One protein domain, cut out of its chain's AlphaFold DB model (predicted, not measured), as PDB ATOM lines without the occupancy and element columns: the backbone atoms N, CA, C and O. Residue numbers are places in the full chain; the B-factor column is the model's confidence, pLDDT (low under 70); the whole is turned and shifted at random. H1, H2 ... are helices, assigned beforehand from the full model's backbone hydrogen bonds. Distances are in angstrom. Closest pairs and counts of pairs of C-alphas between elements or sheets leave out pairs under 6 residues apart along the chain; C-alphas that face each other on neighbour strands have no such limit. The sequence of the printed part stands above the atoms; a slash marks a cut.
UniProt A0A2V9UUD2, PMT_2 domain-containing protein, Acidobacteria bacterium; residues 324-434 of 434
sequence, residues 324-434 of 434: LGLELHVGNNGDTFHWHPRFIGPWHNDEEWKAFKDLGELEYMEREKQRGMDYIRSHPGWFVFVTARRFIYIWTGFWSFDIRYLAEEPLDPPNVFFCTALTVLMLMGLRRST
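Overview. This is residues 324 to 434 of the 434 residues of the protein "PMT_2 domain-containing protein" of Acidobacteria bacterium (UniProt A0A2V9UUD2). An open arch of helices, H2, H3 and H4 end to end, has H1 packed on H3 and the link of residues 331 to 349 running within its bend; at the far end of H4 the longest helix, H6, makes a corner, and residues 424 to 434 stick out as an arm. The printed part has 111 residues with six named helices, H1 to H6 in order, and no named strand: all helix. It is loose, with a radius of gyration of the C-alphas of 17.5 A, and spans 56 by 34 by 25 A.

Along the chain. H6, residues 412 to 433, is 31.1 A long and ends at C-alpha 433 (181.530, 140.555, 173.097). H4, residues 380 to 396, measures 24.3 A, and H3, residues 361 to 378, 25.9 A. H2 is residues 350 to 359, H5 residues 403 to 408. H1, residues 324 to 330, begins at C-alpha 324 (154.728, 155.872, 152.983).

Arrangement. H6 touches H4 about perpendicular, at 81 degrees; the closest C-alphas, of Val 416 and Thr 396, are 4.8 A apart. H5 is close to H6 but not clearly touching, with the C-alphas of Leu 406 and Asp 412 closest at 7.4 A. H4 and H3 are close but not clearly touching, only just about perpendicular at 71 degrees; the closest C-alphas, of Phe 383 and Ile 376, are 5.8 A apart. H1 touches H3 at a steep tilt of 54 degrees, the same way, with the C-alphas of Gly 325 and Lys 369 closest at 3.8 A. H2 is close to H3 but not clearly touching, with the C-alphas of Phe 356 and Tyr 364 closest at 5.6 A. In H1 to H5 every O i to N i+4 pair is within hydrogen-bond range; in H6, 16 of 18.

Size, cuts and confidence. The C-alphas farthest apart, of Asp 358 and Arg 432, are 57.2 A apart. The printed part has no cut; the link from H1 to H2 is long. Only residue 434, the chain's last, has a pLDDT under 70.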
ATOM      1  N   LEU A 324     153.330 155.639 153.374       93.44
ATOM      2  CA  LEU A 324     154.728 155.872 152.983       93.44
ATOM      3  C   LEU A 324     154.897 157.137 152.125       93.44
ATOM      4  O   LEU A 324     155.900 157.833 152.260       93.44
ATOM      5  N   GLY A 325     153.932 157.432 151.249       94.38
ATOM      6  CA  GLY A 325     153.962 158.623 150.400       94.38
ATOM      7  C   GLY A 325     153.925 159.928 151.191       94.38
ATOM      8  O   GLY A 325     154.748 160.815 150.966       94.38
ATOM      9  N   LEU A 326     153.019 160.005 152.166       95.75
ATOM     10  CA  LEU A 326     152.899 161.139 153.075       95.75
ATOM     11  C   LEU A 326     154.157 161.305 153.933       95.75
ATOM     12  O   LEU A 326     154.719 162.396 153.978       95.75
ATOM     13  N   GLU A 327     154.661 160.223 154.529       93.50
ATOM     14  CA  GLU A 327     155.889 160.265 155.338       93.50
ATOM     15  C   GLU A 327     157.113 160.697 154.520       93.50
ATOM     16  O   GLU A 327     158.005 161.383 155.024       93.50
ATOM     17  N   LEU A 328     157.157 160.349 153.229       94.75
ATOM     18  CA  LEU A 328     158.210 160.811 152.335       94.75
ATOM     19  C   LEU A 328     158.156 162.332 152.141       94.75
ATOM     20  O   LEU A 328     159.207 162.965 152.147       94.75
ATOM     21  N   HIS A 329     156.975 162.933 152.006       95.50
ATOM     22  CA  HIS A 329     156.842 164.386 151.862       95.50
ATOM     23  C   HIS A 329     157.046 165.145 153.178       95.50
ATOM     24  O   HIS A 329     157.809 166.112 153.220       95.50
ATOM     25  N   VAL A 330     156.472 164.657 154.282       93.94
ATOM     26  CA  VAL A 330     156.782 165.121 155.651       93.94
ATOM     27  C   VAL A 330     158.291 165.071 155.891       93.94
ATOM     28  O   VAL A 330     158.874 165.943 156.533       93.94
ATOM     29  N   GLY A 331     158.949 164.070 155.311       92.25
ATOM     30  CA  GLY A 331     160.382 163.921 155.371       92.25
ATOM     31  C   GLY A 331     161.179 164.891 154.484       92.25
ATOM     32  O   GLY A 331     162.372 165.090 154.733       92.25
ATOM     33  N   ASN A 332     160.575 165.449 153.437       94.25
ATOM     34  CA  ASN A 332     161.276 166.098 152.331       94.25
ATOM     35  C   ASN A 332     160.513 167.309 151.788       94.25
ATOM     36  O   ASN A 332     159.967 167.263 150.692       94.25
ATOM     37  N   ASN A 333     160.486 168.387 152.569       91.00
ATOM     38  CA  ASN A 333     159.723 169.605 152.268       91.00
ATOM     39  C   ASN A 333     160.517 170.909 152.461       91.00
ATOM     40  O   ASN A 333     159.969 171.996 152.296       91.00
ATOM     41  N   GLY A 334     161.799 170.821 152.817       90.44
ATOM     42  CA  GLY A 334     162.665 171.985 153.006       90.44
ATOM     43  C   GLY A 334     162.623 172.625 154.386       90.44
ATOM     44  O   GLY A 334     163.557 173.357 154.719       90.44
ATOM     45  N   ASP A 335     161.630 172.308 155.218       89.19
ATOM     46  CA  ASP A 335     161.616 172.740 156.608       89.19
ATOM     47  C   ASP A 335     162.514 171.842 157.469       89.19
ATOM     48  O   ASP A 335     162.568 170.618 157.325       89.19
ATOM     49  N   THR A 336     163.249 172.471 158.379       87.38
ATOM     50  CA  THR A 336     164.041 171.766 159.391       87.38
ATOM     51  C   THR A 336     163.828 172.313 160.798       87.38
ATOM     52  O   THR A 336     164.565 171.934 161.714       87.38
ATOM     53  N   PHE A 337     162.825 173.179 160.971       88.19
ATOM     54  CA  PHE A 337     162.422 173.720 162.259       88.19
ATOM     55  C   PHE A 337     162.020 172.604 163.227       88.19
ATOM     56  O   PHE A 337     162.583 172.507 164.317       88.19
ATOM     57  N   HIS A 338     161.129 171.713 162.787       87.44
ATOM     58  CA  HIS A 338     160.636 170.577 163.562       87.44
ATOM     59  C   HIS A 338     160.825 169.260 162.791       87.44
ATOM     60  O   HIS A 338     160.831 169.251 161.560       87.44
ATOM     61  N   TRP A 339     160.983 168.135 163.496       83.69
ATOM     62  CA  TRP A 339     161.144 166.812 162.867       83.69
ATOM     63  C   TRP A 339     159.855 166.314 162.192       83.69
ATOM     64  O   TRP A 339     159.913 165.455 161.311       83.69
ATOM     65  N   HIS A 340     158.714 166.887 162.578       85.12
ATOM     66  CA  HIS A 340     157.398 166.669 161.979       85.12
ATOM     67  C   HIS A 340     156.681 168.016 161.782       85.12
ATOM     68  O   HIS A 340     156.160 168.570 162.754       85.12
ATOM     69  N   PRO A 341     156.706 168.599 160.573       85.62
ATOM     70  CA  PRO A 341     156.076 169.890 160.306       85.62
ATOM     71  C   PRO A 341     154.549 169.811 160.389       85.62
ATOM     72  O   PRO A 341     153.929 168.940 159.785       85.62
ATOM     73  N   ARG A 342     153.919 170.776 161.072       84.94
ATOM     74  CA  ARG A 342     152.451 170.812 161.253       84.94
ATOM     75  C   ARG A 342     151.671 171.221 159.998       84.94
ATOM     76  O   ARG A 342     150.459 171.050 159.962       84.94
ATOM     77  N   PHE A 343     152.337 171.793 158.995       87.25
ATOM     78  CA  PHE A 343     151.683 172.273 157.773       87.25
ATOM     79  C   PHE A 343     151.479 171.176 156.716       87.25
ATOM     80  O   PHE A 343     150.764 171.421 155.747       87.25
ATOM     81  N   ILE A 344     152.075 169.990 156.896       90.38
ATOM     82  CA  ILE A 344     151.938 168.847 155.983       90.38
ATOM     83  C   ILE A 344     151.044 167.796 156.622       90.38
ATOM     84  O   ILE A 344     151.202 167.455 157.794       90.38
ATOM     85  N   GLY A 345     150.148 167.236 155.817       92.06
ATOM     86  CA  GLY A 345     149.244 166.193 156.259       92.06
ATOM     87  C   GLY A 345     147.920 166.732 156.803       92.06
ATOM     88  O   GLY A 345     147.814 167.892 157.210       92.06
ATOM     89  N   PRO A 346     146.892 165.877 156.843       93.50
ATOM     90  CA  PRO A 346     145.527 166.304 157.130       93.50
ATOM     91  C   PRO A 346     145.256 166.533 158.622       93.50
ATOM     92  O   PRO A 346     144.154 166.920 158.988       93.50
ATOM     93  N   TRP A 347     146.226 166.289 159.509       90.38
ATOM     94  CA  TRP A 347     146.013 166.343 160.958       90.38
ATOM     95  C   TRP A 347     145.801 167.753 161.493       90.38
ATOM     96  O   TRP A 347     144.985 167.955 162.389       90.38
ATOM     97  N   HIS A 348     146.555 168.727 160.984       87.06
ATOM     98  CA  HIS A 348     146.616 170.079 161.549       87.06
ATOM     99  C   HIS A 348     146.388 171.185 160.516       87.06
ATOM    100  O   HIS A 348     146.382 172.355 160.889       87.06
ATOM    101  N   ASN A 349     146.176 170.823 159.250       91.88
ATOM    102  CA  ASN A 349     145.993 171.758 158.151       91.88
ATOM    103  C   ASN A 349     144.657 171.482 157.443       91.88
ATOM    104  O   ASN A 349     144.466 170.413 156.865       91.88
ATOM    105  N   ASP A 350     143.749 172.460 157.480       92.06
ATOM    106  CA  ASP A 350     142.407 172.348 156.896       92.06
ATOM    107  C   ASP A 350     142.433 172.233 155.363       92.06
ATOM    108  O   ASP A 350     141.558 171.587 154.783       92.06
ATOM    109  N   GLU A 351     143.437 172.809 154.693       94.69
ATOM    110  CA  GLU A 351     143.606 172.672 153.241       94.69
ATOM    111  C   GLU A 351     144.022 171.250 152.867       94.69
ATOM    112  O   GLU A 351     143.462 170.660 151.940       94.69
ATOM    113  N   GLU A 352     144.961 170.670 153.618       95.44
ATOM    114  CA  GLU A 352     145.386 169.283 153.414       95.44
ATOM    115  C   GLU A 352     144.281 168.298 153.812       95.44
ATOM    116  O   GLU A 352     144.062 167.304 153.121       95.44
ATOM    117  N   TRP A 353     143.500 168.605 154.853       94.94
ATOM    118  CA  TRP A 353     142.304 167.835 155.191       94.94
ATOM    119  C   TRP A 353     141.251 167.884 154.083       94.94
ATOM    120  O   TRP A 353     140.719 166.847 153.683       94.94
ATOM    121  N   LYS A 354     140.962 169.072 153.541       95.44
ATOM    122  CA  LYS A 354     140.041 169.215 152.411       95.44
ATOM    123  C   LYS A 354     140.536 168.427 151.201       95.44
ATOM    124  O   LYS A 354     139.767 167.676 150.613       95.44
ATOM    125  N   ALA A 355     141.821 168.538 150.873       96.00
ATOM    126  CA  ALA A 355     142.400 167.791 149.769       96.00
ATOM    127  C   ALA A 355     142.338 166.273 149.975       96.00
ATOM    128  O   ALA A 355     142.088 165.546 149.018       96.00
ATOM    129  N   PHE A 356     142.539 165.793 151.205       96.44
ATOM    130  CA  PHE A 356     142.379 164.381 151.540       96.44
ATOM    131  C   PHE A 356     140.956 163.892 151.250       96.44
ATOM    132  O   PHE A 356     140.780 162.828 150.660       96.44
ATOM    133  N   LYS A 357     139.940 164.688 151.605       95.31
ATOM    134  CA  LYS A 357     138.535 164.368 151.315       95.31
ATOM    135  C   LYS A 357     138.213 164.405 149.822       95.31
ATOM    136  O   LYS A 357     137.542 163.504 149.334       95.31
ATOM    137  N   ASP A 358     138.693 165.425 149.116       95.75
ATOM    138  CA  ASP A 358     138.389 165.630 147.696       95.75
ATOM    139  C   ASP A 358     139.059 164.569 146.802       95.75
ATOM    140  O   ASP A 358     138.477 164.139 145.808       95.75
ATOM    141  N   LEU A 359     140.284 164.146 147.144       95.81
ATOM    142  CA  LEU A 359     141.045 163.152 146.378       95.81
ATOM    143  C   LEU A 359     140.725 161.711 146.784       95.81
ATOM    144  O   LEU A 359     140.776 160.822 145.938       95.81
ATOM    145  N   GLY A 360     140.417 161.478 148.061       94.75
ATOM    146  CA  GLY A 360     140.436 160.147 148.658       94.75
ATOM    147  C   GLY A 360     141.838 159.731 149.114       94.75
ATOM    148  O   GLY A 360     142.850 160.331 148.746       94.75
ATOM    149  N   GLU A 361     141.893 158.687 149.947       95.38
ATOM    150  CA  GLU A 361     143.109 158.285 150.667       95.38
ATOM    151  C   GLU A 361     144.279 157.961 149.723       95.38
ATOM    152  O   GLU A 361     145.355 158.543 149.854       95.38
ATOM    153  N   LEU A 362     144.077 157.100 148.723       94.81
ATOM    154  CA  LEU A 362     145.174 156.640 147.865       94.81
ATOM    155  C   LEU A 362     145.705 157.708 146.918       94.81
ATOM    156  O   LEU A 362     146.918 157.829 146.734       94.81
ATOM    157  N   GLU A 363     144.815 158.469 146.295       96.06
ATOM    158  CA  GLU A 363     145.174 159.566 145.408       96.06
ATOM    159  C   GLU A 363     145.901 160.670 146.182       96.06
ATOM    160  O   GLU A 363     146.901 161.202 145.691       96.06
ATOM    161  N   TYR A 364     145.474 160.957 147.417       97.00
ATOM    162  CA  TYR A 364     146.198 161.846 148.317       97.00
ATOM    163  C   TYR A 364     147.602 161.304 148.631       97.00
ATOM    164  O   TYR A 364     148.586 162.015 148.431       97.00
ATOM    165  N   MET A 365     147.734 160.035 149.044       96.69
ATOM    166  CA  MET A 365     149.043 159.438 149.359       96.69
ATOM    167  C   MET A 365     150.000 159.446 148.163       96.69
ATOM    168  O   MET A 365     151.194 159.714 148.327       96.69
ATOM    169  N   GLU A 366     149.503 159.183 146.952       96.88
ATOM    170  CA  GLU A 366     150.320 159.238 145.738       96.88
ATOM    171  C   GLU A 366     150.725 160.677 145.388       96.88
ATOM    172  O   GLU A 366     151.874 160.901 145.002       96.88
ATOM    173  N   ARG A 367     149.843 161.667 145.580       97.56
ATOM    174  CA  ARG A 367     150.192 163.087 145.412       97.56
ATOM    175  C   ARG A 367     151.307 163.506 146.370       97.56
ATOM    176  O   ARG A 367     152.269 164.147 145.947       97.56
ATOM    177  N   GLU A 368     151.214 163.126 147.642       97.38
ATOM    178  CA  GLU A 368     152.253 163.439 148.628       97.38
ATOM    179  C   GLU A 368     153.569 162.730 148.290       97.38
ATOM    180  O   GLU A 368     154.630 163.351 148.280       97.38
ATOM    181  N   LYS A 369     153.511 161.460 147.872       97.25
ATOM    182  CA  LYS A 369     154.690 160.741 147.375       97.25
ATOM    183  C   LYS A 369     155.372 161.478 146.221       97.25
ATOM    184  O   LYS A 369     156.598 161.568 146.209       97.25
ATOM    185  N   GLN A 370     154.603 161.992 145.260       97.88
ATOM    186  CA  GLN A 370     155.137 162.769 144.138       97.88
ATOM    187  C   GLN A 370     155.814 164.050 144.626       97.88
ATOM    188  O   GLN A 370     156.983 164.255 144.309       97.88
ATOM    189  N   ARG A 371     155.150 164.835 145.486       96.81
ATOM    190  CA  ARG A 371     155.725 166.049 146.098       96.81
ATOM    191  C   ARG A 371     157.052 165.759 146.806       96.81
ATOM    192  O   ARG A 371     158.047 166.433 146.543       96.81
ATOM    193  N   GLY A 372     157.100 164.719 147.639       96.81
ATOM    194  CA  GLY A 372     158.321 164.313 148.336       96.81
ATOM    195  C   GLY A 372     159.436 163.859 147.385       96.81
ATOM    196  O   GLY A 372     160.588 164.261 147.538       96.81
ATOM    197  N   MET A 373     159.108 163.059 146.365       98.00
ATOM    198  CA  MET A 373     160.085 162.606 145.367       98.00
ATOM    199  C   MET A 373     160.622 163.752 144.506       98.00
ATOM    200  O   MET A 373     161.819 163.790 144.219       98.00
ATOM    201  N   ASP A 374     159.768 164.684 144.095       97.81
ATOM    202  CA  ASP A 374     160.163 165.845 143.298       97.81
ATOM    203  C   ASP A 374     161.043 166.794 144.109       97.81
ATOM    204  O   ASP A 374     162.039 167.311 143.591       97.81
ATOM    205  N   TYR A 375     160.765 166.932 145.408       96.69
ATOM    206  CA  TYR A 375     161.643 167.650 146.323       96.69
ATOM    207  C   TYR A 375     163.026 166.989 146.423       96.69
ATOM    208  O   TYR A 375     164.043 167.658 146.251       96.69
ATOM    209  N   ILE A 376     163.090 165.665 146.614       97.56
ATOM    210  CA  ILE A 376     164.367 164.926 146.667       97.56
ATOM    211  C   ILE A 376     165.161 165.095 145.365       97.56
ATOM    212  O   ILE A 376     166.368 165.332 145.408       97.56
ATOM    213  N   ARG A 377     164.501 164.985 144.205       97.69
ATOM    214  CA  ARG A 377     165.150 165.116 142.888       97.69
ATOM    215  C   ARG A 377     165.705 166.514 142.648       97.69
ATOM    216  O   ARG A 377     166.785 166.642 142.081       97.69
ATOM    217  N   SER A 378     164.975 167.544 143.070       97.94
ATOM    218  CA  SER A 378     165.408 168.938 142.938       97.94
ATOM    219  C   SER A 378     166.446 169.346 143.992       97.94
ATOM    220  O   SER A 378     167.235 170.252 143.737       97.94
ATOM    221  N   HIS A 379     166.506 168.654 145.138       97.62
ATOM    222  CA  HIS A 379     167.380 168.994 146.269       97.62
ATOM    223  C   HIS A 379     168.122 167.772 146.861       97.62
ATOM    224  O   HIS A 379     168.024 167.503 148.065       97.62
ATOM    225  N   PRO A 380     168.940 167.039 146.081       97.06
ATOM    226  CA  PRO A 380     169.600 165.820 146.562       97.06
ATOM    227  C   PRO A 380     170.560 166.074 147.737       97.06
ATOM    228  O   PRO A 380     170.646 165.261 148.656       97.06
ATOM    229  N   GLY A 381     171.250 167.222 147.753       97.12
ATOM    230  CA  GLY A 381     172.124 167.608 148.868       97.12
ATOM    231  C   GLY A 381     171.355 167.833 150.173       97.12
ATOM    232  O   GLY A 381     171.803 167.409 151.238       97.12
ATOM    233  N   TRP A 382     170.161 168.427 150.086       95.00
ATOM    234  CA  TRP A 382     169.279 168.596 151.240       95.00
ATOM    235  C   TRP A 382     168.783 167.242 151.754       95.00
ATOM    236  O   TRP A 382     168.801 167.006 152.961       95.00
ATOM    237  N   PHE A 383     168.418 166.318 150.857       96.25
ATOM    238  CA  PHE A 383     167.992 164.970 151.241       96.25
ATOM    239  C   PHE A 383     169.073 164.227 152.037       96.25
ATOM    240  O   PHE A 383     168.787 163.647 153.088       96.25
ATOM    241  N   VAL A 384     170.332 164.286 151.587       96.25
ATOM    242  CA  VAL A 384     171.467 163.697 152.318       96.25
ATOM    243  C   VAL A 384     171.628 164.353 153.692       96.25
ATOM    244  O   VAL A 384     171.754 163.652 154.698       96.25
ATOM    245  N   PHE A 385     171.568 165.684 153.754       94.94
ATOM    246  CA  PHE A 385     171.682 166.436 155.002       94.94
ATOM    247  C   PHE A 385     170.577 166.086 156.010       94.94
ATOM    248  O   PHE A 385     170.880 165.759 157.161       94.94
ATOM    249  N   VAL A 386     169.304 166.100 155.601       93.44
ATOM    250  CA  VAL A 386     168.189 165.784 156.507       93.44
ATOM    251  C   VAL A 386     168.219 164.316 156.936       93.44
ATOM    252  O   VAL A 386     167.888 164.001 158.077       93.44
ATOM    253  N   THR A 387     168.666 163.414 156.058       94.75
ATOM    254  CA  THR A 387     168.827 161.992 156.384       94.75
ATOM    255  C   THR A 387     169.897 161.802 157.457       94.75
ATOM    256  O   THR A 387     169.662 161.095 158.436       94.75
ATOM    257  N   ALA A 388     171.037 162.491 157.337       94.50
ATOM    258  CA  ALA A 388     172.069 162.492 158.372       94.50
ATOM    259  C   ALA A 388     171.549 163.077 159.696       94.50
ATOM    260  O   ALA A 388     171.798 162.505 160.758       94.50
ATOM    261  N   ARG A 389     170.761 164.162 159.650       92.62
ATOM    262  CA  ARG A 389     170.115 164.725 160.848       92.62
ATOM    263  C   ARG A 389     169.154 163.748 161.512       92.62
ATOM    264  O   ARG A 389     169.231 163.579 162.721       92.62
ATOM    265  N   ARG A 390     168.296 163.060 160.752       92.75
ATOM    266  CA  ARG A 390     167.396 162.022 161.289       92.75
ATOM    267  C   ARG A 390     168.158 160.867 161.911       92.75
ATOM    268  O   ARG A 390     167.767 160.387 162.967       92.75
ATOM    269  N   PHE A 391     169.256 160.447 161.284       93.12
ATOM    270  CA  PHE A 391     170.120 159.431 161.866       93.12
ATOM    271  C   PHE A 391     170.648 159.889 163.231       93.12
ATOM    272  O   PHE A 391     170.479 159.173 164.209       93.12
ATOM    273  N   ILE A 392     171.197 161.103 163.334       91.88
ATOM    274  CA  ILE A 392     171.657 161.664 164.617       91.88
ATOM    275  C   ILE A 392     170.502 161.766 165.624       91.88
ATOM    276  O   ILE A 392     170.671 161.375 166.778       91.88
ATOM    277  N   TYR A 393     169.325 162.226 165.194       91.25
ATOM    278  CA  TYR A 393     168.135 162.344 166.036       91.25
ATOM    279  C   TYR A 393     167.716 161.000 166.641       91.25
ATOM    280  O   TYR A 393     167.455 160.935 167.833       91.25
ATOM    281  N   ILE A 394     167.748 159.905 165.876       90.56
ATOM    282  CA  ILE A 394     167.417 158.564 166.389       90.56
ATOM    283  C   ILE A 394     168.345 158.142 167.543       90.56
ATOM    284  O   ILE A 394     167.895 157.487 168.481       90.56
ATOM    285  N   TRP A 395     169.628 158.513 167.497       89.88
ATOM    286  CA  TRP A 395     170.618 158.113 168.507       89.88
ATOM    287  C   TRP A 395     170.766 159.094 169.672       89.88
ATOM    288  O   TRP A 395     171.264 158.714 170.730       89.88
ATOM    289  N   THR A 396     170.380 160.353 169.479       90.06
ATOM    290  CA  THR A 396     170.566 161.423 170.473       90.06
ATOM    291  C   THR A 396     169.253 161.926 171.057       90.06
ATOM    292  O   THR A 396     169.257 162.462 172.155       90.06
ATOM    293  N   GLY A 397     168.131 161.739 170.363       89.25
ATOM    294  CA  GLY A 397     166.842 162.310 170.735       89.25
ATOM    295  C   GLY A 397     166.830 163.838 170.705       89.25
ATOM    296  O   GLY A 397     166.143 164.432 171.522       89.25
ATOM    297  N   PHE A 398     167.630 164.468 169.834       91.06
ATOM    298  CA  PHE A 398     167.721 165.926 169.724       91.06
ATOM    299  C   PHE A 398     167.742 166.411 168.276       91.06
ATOM    300  O   PHE A 398     168.521 165.918 167.454       91.06
ATOM    301  N   TRP A 399     166.880 167.378 167.963       90.94
ATOM    302  CA  TRP A 399     166.683 167.847 166.590       90.94
ATOM    303  C   TRP A 399     167.295 169.221 166.291       90.94
ATOM    304  O   TRP A 399     167.870 169.405 165.209       90.94
ATOM    305  N   SER A 400     167.138 170.201 167.190       89.06
ATOM    306  CA  SER A 400     167.446 171.609 166.904       89.06
ATOM    307  C   SER A 400     167.734 172.443 168.159       89.06
ATOM    308  O   SER A 400     167.138 172.233 169.209       89.06
ATOM    309  N   PHE A 401     168.619 173.438 168.023       87.06
ATOM    310  CA  PHE A 401     168.884 174.475 169.037       87.06
ATOM    311  C   PHE A 401     167.999 175.726 168.871       87.06
ATOM    312  O   PHE A 401     168.205 176.714 169.576       87.06
ATOM    313  N   ASP A 402     167.048 175.730 167.930       90.38
ATOM    314  CA  ASP A 402     166.107 176.846 167.768       90.38
ATOM    315  C   ASP A 402     165.319 177.057 169.072       90.38
ATOM    316  O   ASP A 402     164.759 176.117 169.631       90.38
ATOM    317  N   ILE A 403     165.263 178.298 169.561       90.06
ATOM    318  CA  ILE A 403     164.603 178.640 170.831       90.06
ATOM    319  C   ILE A 403     163.123 178.240 170.820       90.06
ATOM    320  O   ILE A 403     162.599 177.806 171.841       90.06
ATOM    321  N   ARG A 404     162.447 178.357 169.671       90.00
ATOM    322  CA  ARG A 404     161.038 177.970 169.538       90.00
ATOM    323  C   ARG A 404     160.888 176.449 169.559       90.00
ATOM    324  O   ARG A 404     159.959 175.959 170.179       90.00
ATOM    325  N   TYR A 405     161.833 175.713 168.964       90.50
ATOM    326  CA  TYR A 405     161.871 174.250 169.066       90.50
ATOM    327  C   TYR A 405     162.065 173.805 170.520       90.50
ATOM    328  O   TYR A 405     161.314 172.981 171.019       90.50
ATOM    329  N   LEU A 406     163.028 174.399 171.229       91.56
ATOM    330  CA  LEU A 406     163.304 174.075 172.634       91.56
ATOM    331  C   LEU A 406     162.155 174.450 173.579       91.56
ATOM    332  O   LEU A 406     162.049 173.883 174.664       91.56
ATOM    333  N   ALA A 407     161.309 175.403 173.185       91.12
ATOM    334  CA  ALA A 407     160.079 175.706 173.903       91.12
ATOM    335  C   ALA A 407     159.001 174.625 173.699       91.12
ATOM    336  O   ALA A 407     158.221 174.388 174.618       91.12
ATOM    337  N   GLU A 408     158.963 173.973 172.530       89.19
ATOM    338  CA  GLU A 408     158.067 172.838 172.252       89.19
ATOM    339  C   GLU A 408     158.586 171.528 172.867       89.19
ATOM    340  O   GLU A 408     157.799 170.780 173.437       89.19
ATOM    341  N   GLU A 409     159.902 171.294 172.828       90.44
ATOM    342  CA  GLU A 409     160.557 170.058 173.286       90.44
ATOM    343  C   GLU A 409     161.613 170.337 174.381       90.44
ATOM    344  O   GLU A 409     162.816 170.118 174.193       90.44
ATOM    345  N   PRO A 410     161.209 170.822 175.573       90.94
ATOM    346  CA  PRO A 410     162.148 171.247 176.618       90.94
ATOM    347  C   PRO A 410     162.975 170.096 177.213       90.94
ATOM    348  O   PRO A 410     163.990 170.332 177.874       90.94
ATOM    349  N   LEU A 411     162.550 168.847 176.999       90.62
ATOM    350  CA  LEU A 411     163.227 167.650 177.499       90.62
ATOM    351  C   LEU A 411     164.255 167.073 176.515       90.62
ATOM    352  O   LEU A 411     165.034 166.209 176.916       90.62
ATOM    353  N   ASP A 412     164.339 167.575 175.283       90.50
ATOM    354  CA  ASP A 412     165.305 167.093 174.291       90.50
ATOM    355  C   ASP A 412     166.772 167.315 174.707       90.50
ATOM    356  O   ASP A 412     167.557 166.364 174.656       90.50
ATOM    357  N   PRO A 413     167.197 168.506 175.186       90.56
ATOM    358  CA  PRO A 413     168.578 168.703 175.628       90.56
ATOM    359  C   PRO A 413     169.037 167.744 176.743       90.56
ATOM    360  O   PRO A 413     170.099 167.133 176.586       90.56
ATOM    361  N   PRO A 414     168.298 167.548 177.860       91.06
ATOM    362  CA  PRO A 414     168.704 166.564 178.861       91.06
ATOM    363  C   PRO A 414     168.634 165.125 178.327       91.06
ATOM    364  O   PRO A 414     169.442 164.283 178.728       91.06
ATOM    365  N   ASN A 415     167.727 164.841 177.391       91.56
ATOM    366  CA  ASN A 415     167.600 163.534 176.758       91.56
ATOM    367  C   ASN A 415     168.837 163.133 175.931       91.56
ATOM    368  O   ASN A 415     169.195 161.953 175.910       91.56
ATOM    369  N   VAL A 416     169.571 164.098 175.357       92.88
ATOM    370  CA  VAL A 416     170.853 163.835 174.669       92.88
ATOM    371  C   VAL A 416     171.814 163.050 175.541       92.88
ATOM    372  O   VAL A 416     172.408 162.073 175.079       92.88
ATOM    373  N   PHE A 417     171.968 163.444 176.805       92.56
ATOM    374  CA  PHE A 417     172.885 162.771 177.723       92.56
ATOM    375  C   PHE A 417     172.455 161.327 177.973       92.56
ATOM    376  O   PHE A 417     173.296 160.428 177.982       92.56
ATOM    377  N   PHE A 418     171.150 161.098 178.122       91.94
ATOM    378  CA  PHE A 418     170.591 159.772 178.336       91.94
ATOM    379  C   PHE A 418     170.796 158.861 177.115       91.94
ATOM    380  O   PHE A 418     171.405 157.794 177.235       91.94
ATOM    381  N   CYS A 419     170.365 159.298 175.930       92.62
ATOM    382  CA  CYS A 419     170.475 158.529 174.689       92.62
ATOM    383  C   CYS A 419     171.939 158.285 174.282       92.62
ATOM    384  O   CYS A 419     172.317 157.166 173.919       92.62
ATOM    385  N   THR A 420     172.802 159.294 174.432       90.56
ATOM    386  CA  THR A 420     174.238 159.166 174.139       90.56
ATOM    387  C   THR A 420     174.916 158.197 175.105       90.56
ATOM    388  O   THR A 420     175.676 157.335 174.665       90.56
ATOM    389  N   ALA A 421     174.618 158.266 176.409       92.31
ATOM    390  CA  ALA A 421     175.172 157.332 177.389       92.31
ATOM    391  C   ALA A 421     174.764 155.882 177.085       92.31
ATOM    392  O   ALA A 421     175.616 154.993 177.096       92.31
ATOM    393  N   LEU A 422     173.492 155.638 176.749       91.06
ATOM    394  CA  LEU A 422     173.025 154.309 176.343       91.06
ATOM    395  C   LEU A 422     173.718 153.811 175.075       91.06
ATOM    396  O   LEU A 422     174.134 152.654 175.023       91.06
ATOM    397  N   THR A 423     173.902 154.685 174.086       89.69
ATOM    398  CA  THR A 423     174.612 154.355 172.844       89.69
ATOM    399  C   THR A 423     176.065 153.974 173.122       89.69
ATOM    400  O   THR A 423     176.542 152.945 172.642       89.69
ATOM    401  N   VAL A 424     176.766 154.741 173.963       90.94
ATOM    402  CA  VAL A 424     178.144 154.435 174.374       90.94
ATOM    403  C   VAL A 424     178.208 153.103 175.125       90.94
ATOM    404  O   VAL A 424     179.048 152.263 174.800       90.94
ATOM    405  N   LEU A 425     177.304 152.864 176.081       91.38
ATOM    406  CA  LEU A 425     177.242 151.605 176.829       91.38
ATOM    407  C   LEU A 425     176.970 150.407 175.912       91.38
ATOM    408  O   LEU A 425     177.617 149.368 176.060       91.38
ATOM    409  N   MET A 426     176.071 150.557 174.938       90.62
ATOM    410  CA  MET A 426     175.789 149.539 173.925       90.62
ATOM    411  C   MET A 426     177.044 149.219 173.100       90.62
ATOM    412  O   MET A 426     177.419 148.053 172.989       90.62
ATOM    413  N   LEU A 427     177.731 150.237 172.569       90.56
ATOM    414  CA  LEU A 427     178.951 150.057 171.770       90.56
ATOM    415  C   LEU A 427     180.094 149.433 172.585       90.56
ATOM    416  O   LEU A 427     180.797 148.546 172.096       90.56
ATOM    417  N   MET A 428     180.263 149.844 173.845       90.31
ATOM    418  CA  MET A 428     181.224 149.234 174.768       90.31
ATOM    419  C   MET A 428     180.895 147.763 175.043       90.31
ATOM    420  O   MET A 428     181.807 146.939 175.110       90.31
ATOM    421  N   GLY A 429     179.610 147.433 175.198       87.00
ATOM    422  CA  GLY A 429     179.135 146.059 175.353       87.00
ATOM    423  C   GLY A 429     179.452 145.204 174.128       87.00
ATOM    424  O   GLY A 429     180.052 144.139 174.270       87.00
ATOM    425  N   LEU A 430     179.144 145.710 172.930       86.31
ATOM    426  CA  LEU A 430     179.437 145.034 171.664       86.31
ATOM    427  C   LEU A 430     180.936 144.764 171.501       86.31
ATOM    428  O   LEU A 430     181.319 143.622 171.261       86.31
ATOM    429  N   ARG A 431     181.790 145.770 171.739       88.94
ATOM    430  CA  ARG A 431     183.254 145.628 171.649       88.94
ATOM    431  C   ARG A 431     183.830 144.583 172.609       88.94
ATOM    432  O   ARG A 431     184.875 144.017 172.325       88.94
ATOM    433  N   ARG A 432     183.201 144.361 173.768       85.00
ATOM    434  CA  ARG A 432     183.636 143.332 174.732       85.00
ATOM    435  C   ARG A 432     183.142 141.930 174.378       85.00
ATOM    436  O   ARG A 432     183.635 140.970 174.959       85.00
ATOM    437  N   SER A 433     182.135 141.827 173.511       74.44
ATOM    438  CA  SER A 433     181.530 140.555 173.097       74.44
ATOM    439  C   SER A 433     182.144 139.950 171.832       74.44
ATOM    440  O   SER A 433     182.016 138.744 171.628       74.44
ATOM    441  N   THR A 434     182.778 140.783 171.003       66.50
ATOM    442  CA  THR A 434     183.630 140.395 169.868       66.50
ATOM    443  C   THR A 434     185.035 140.089 170.344       66.50
ATOM    444  O   THR A 434     185.600 139.079 169.875       66.50
TER     445      THR A 434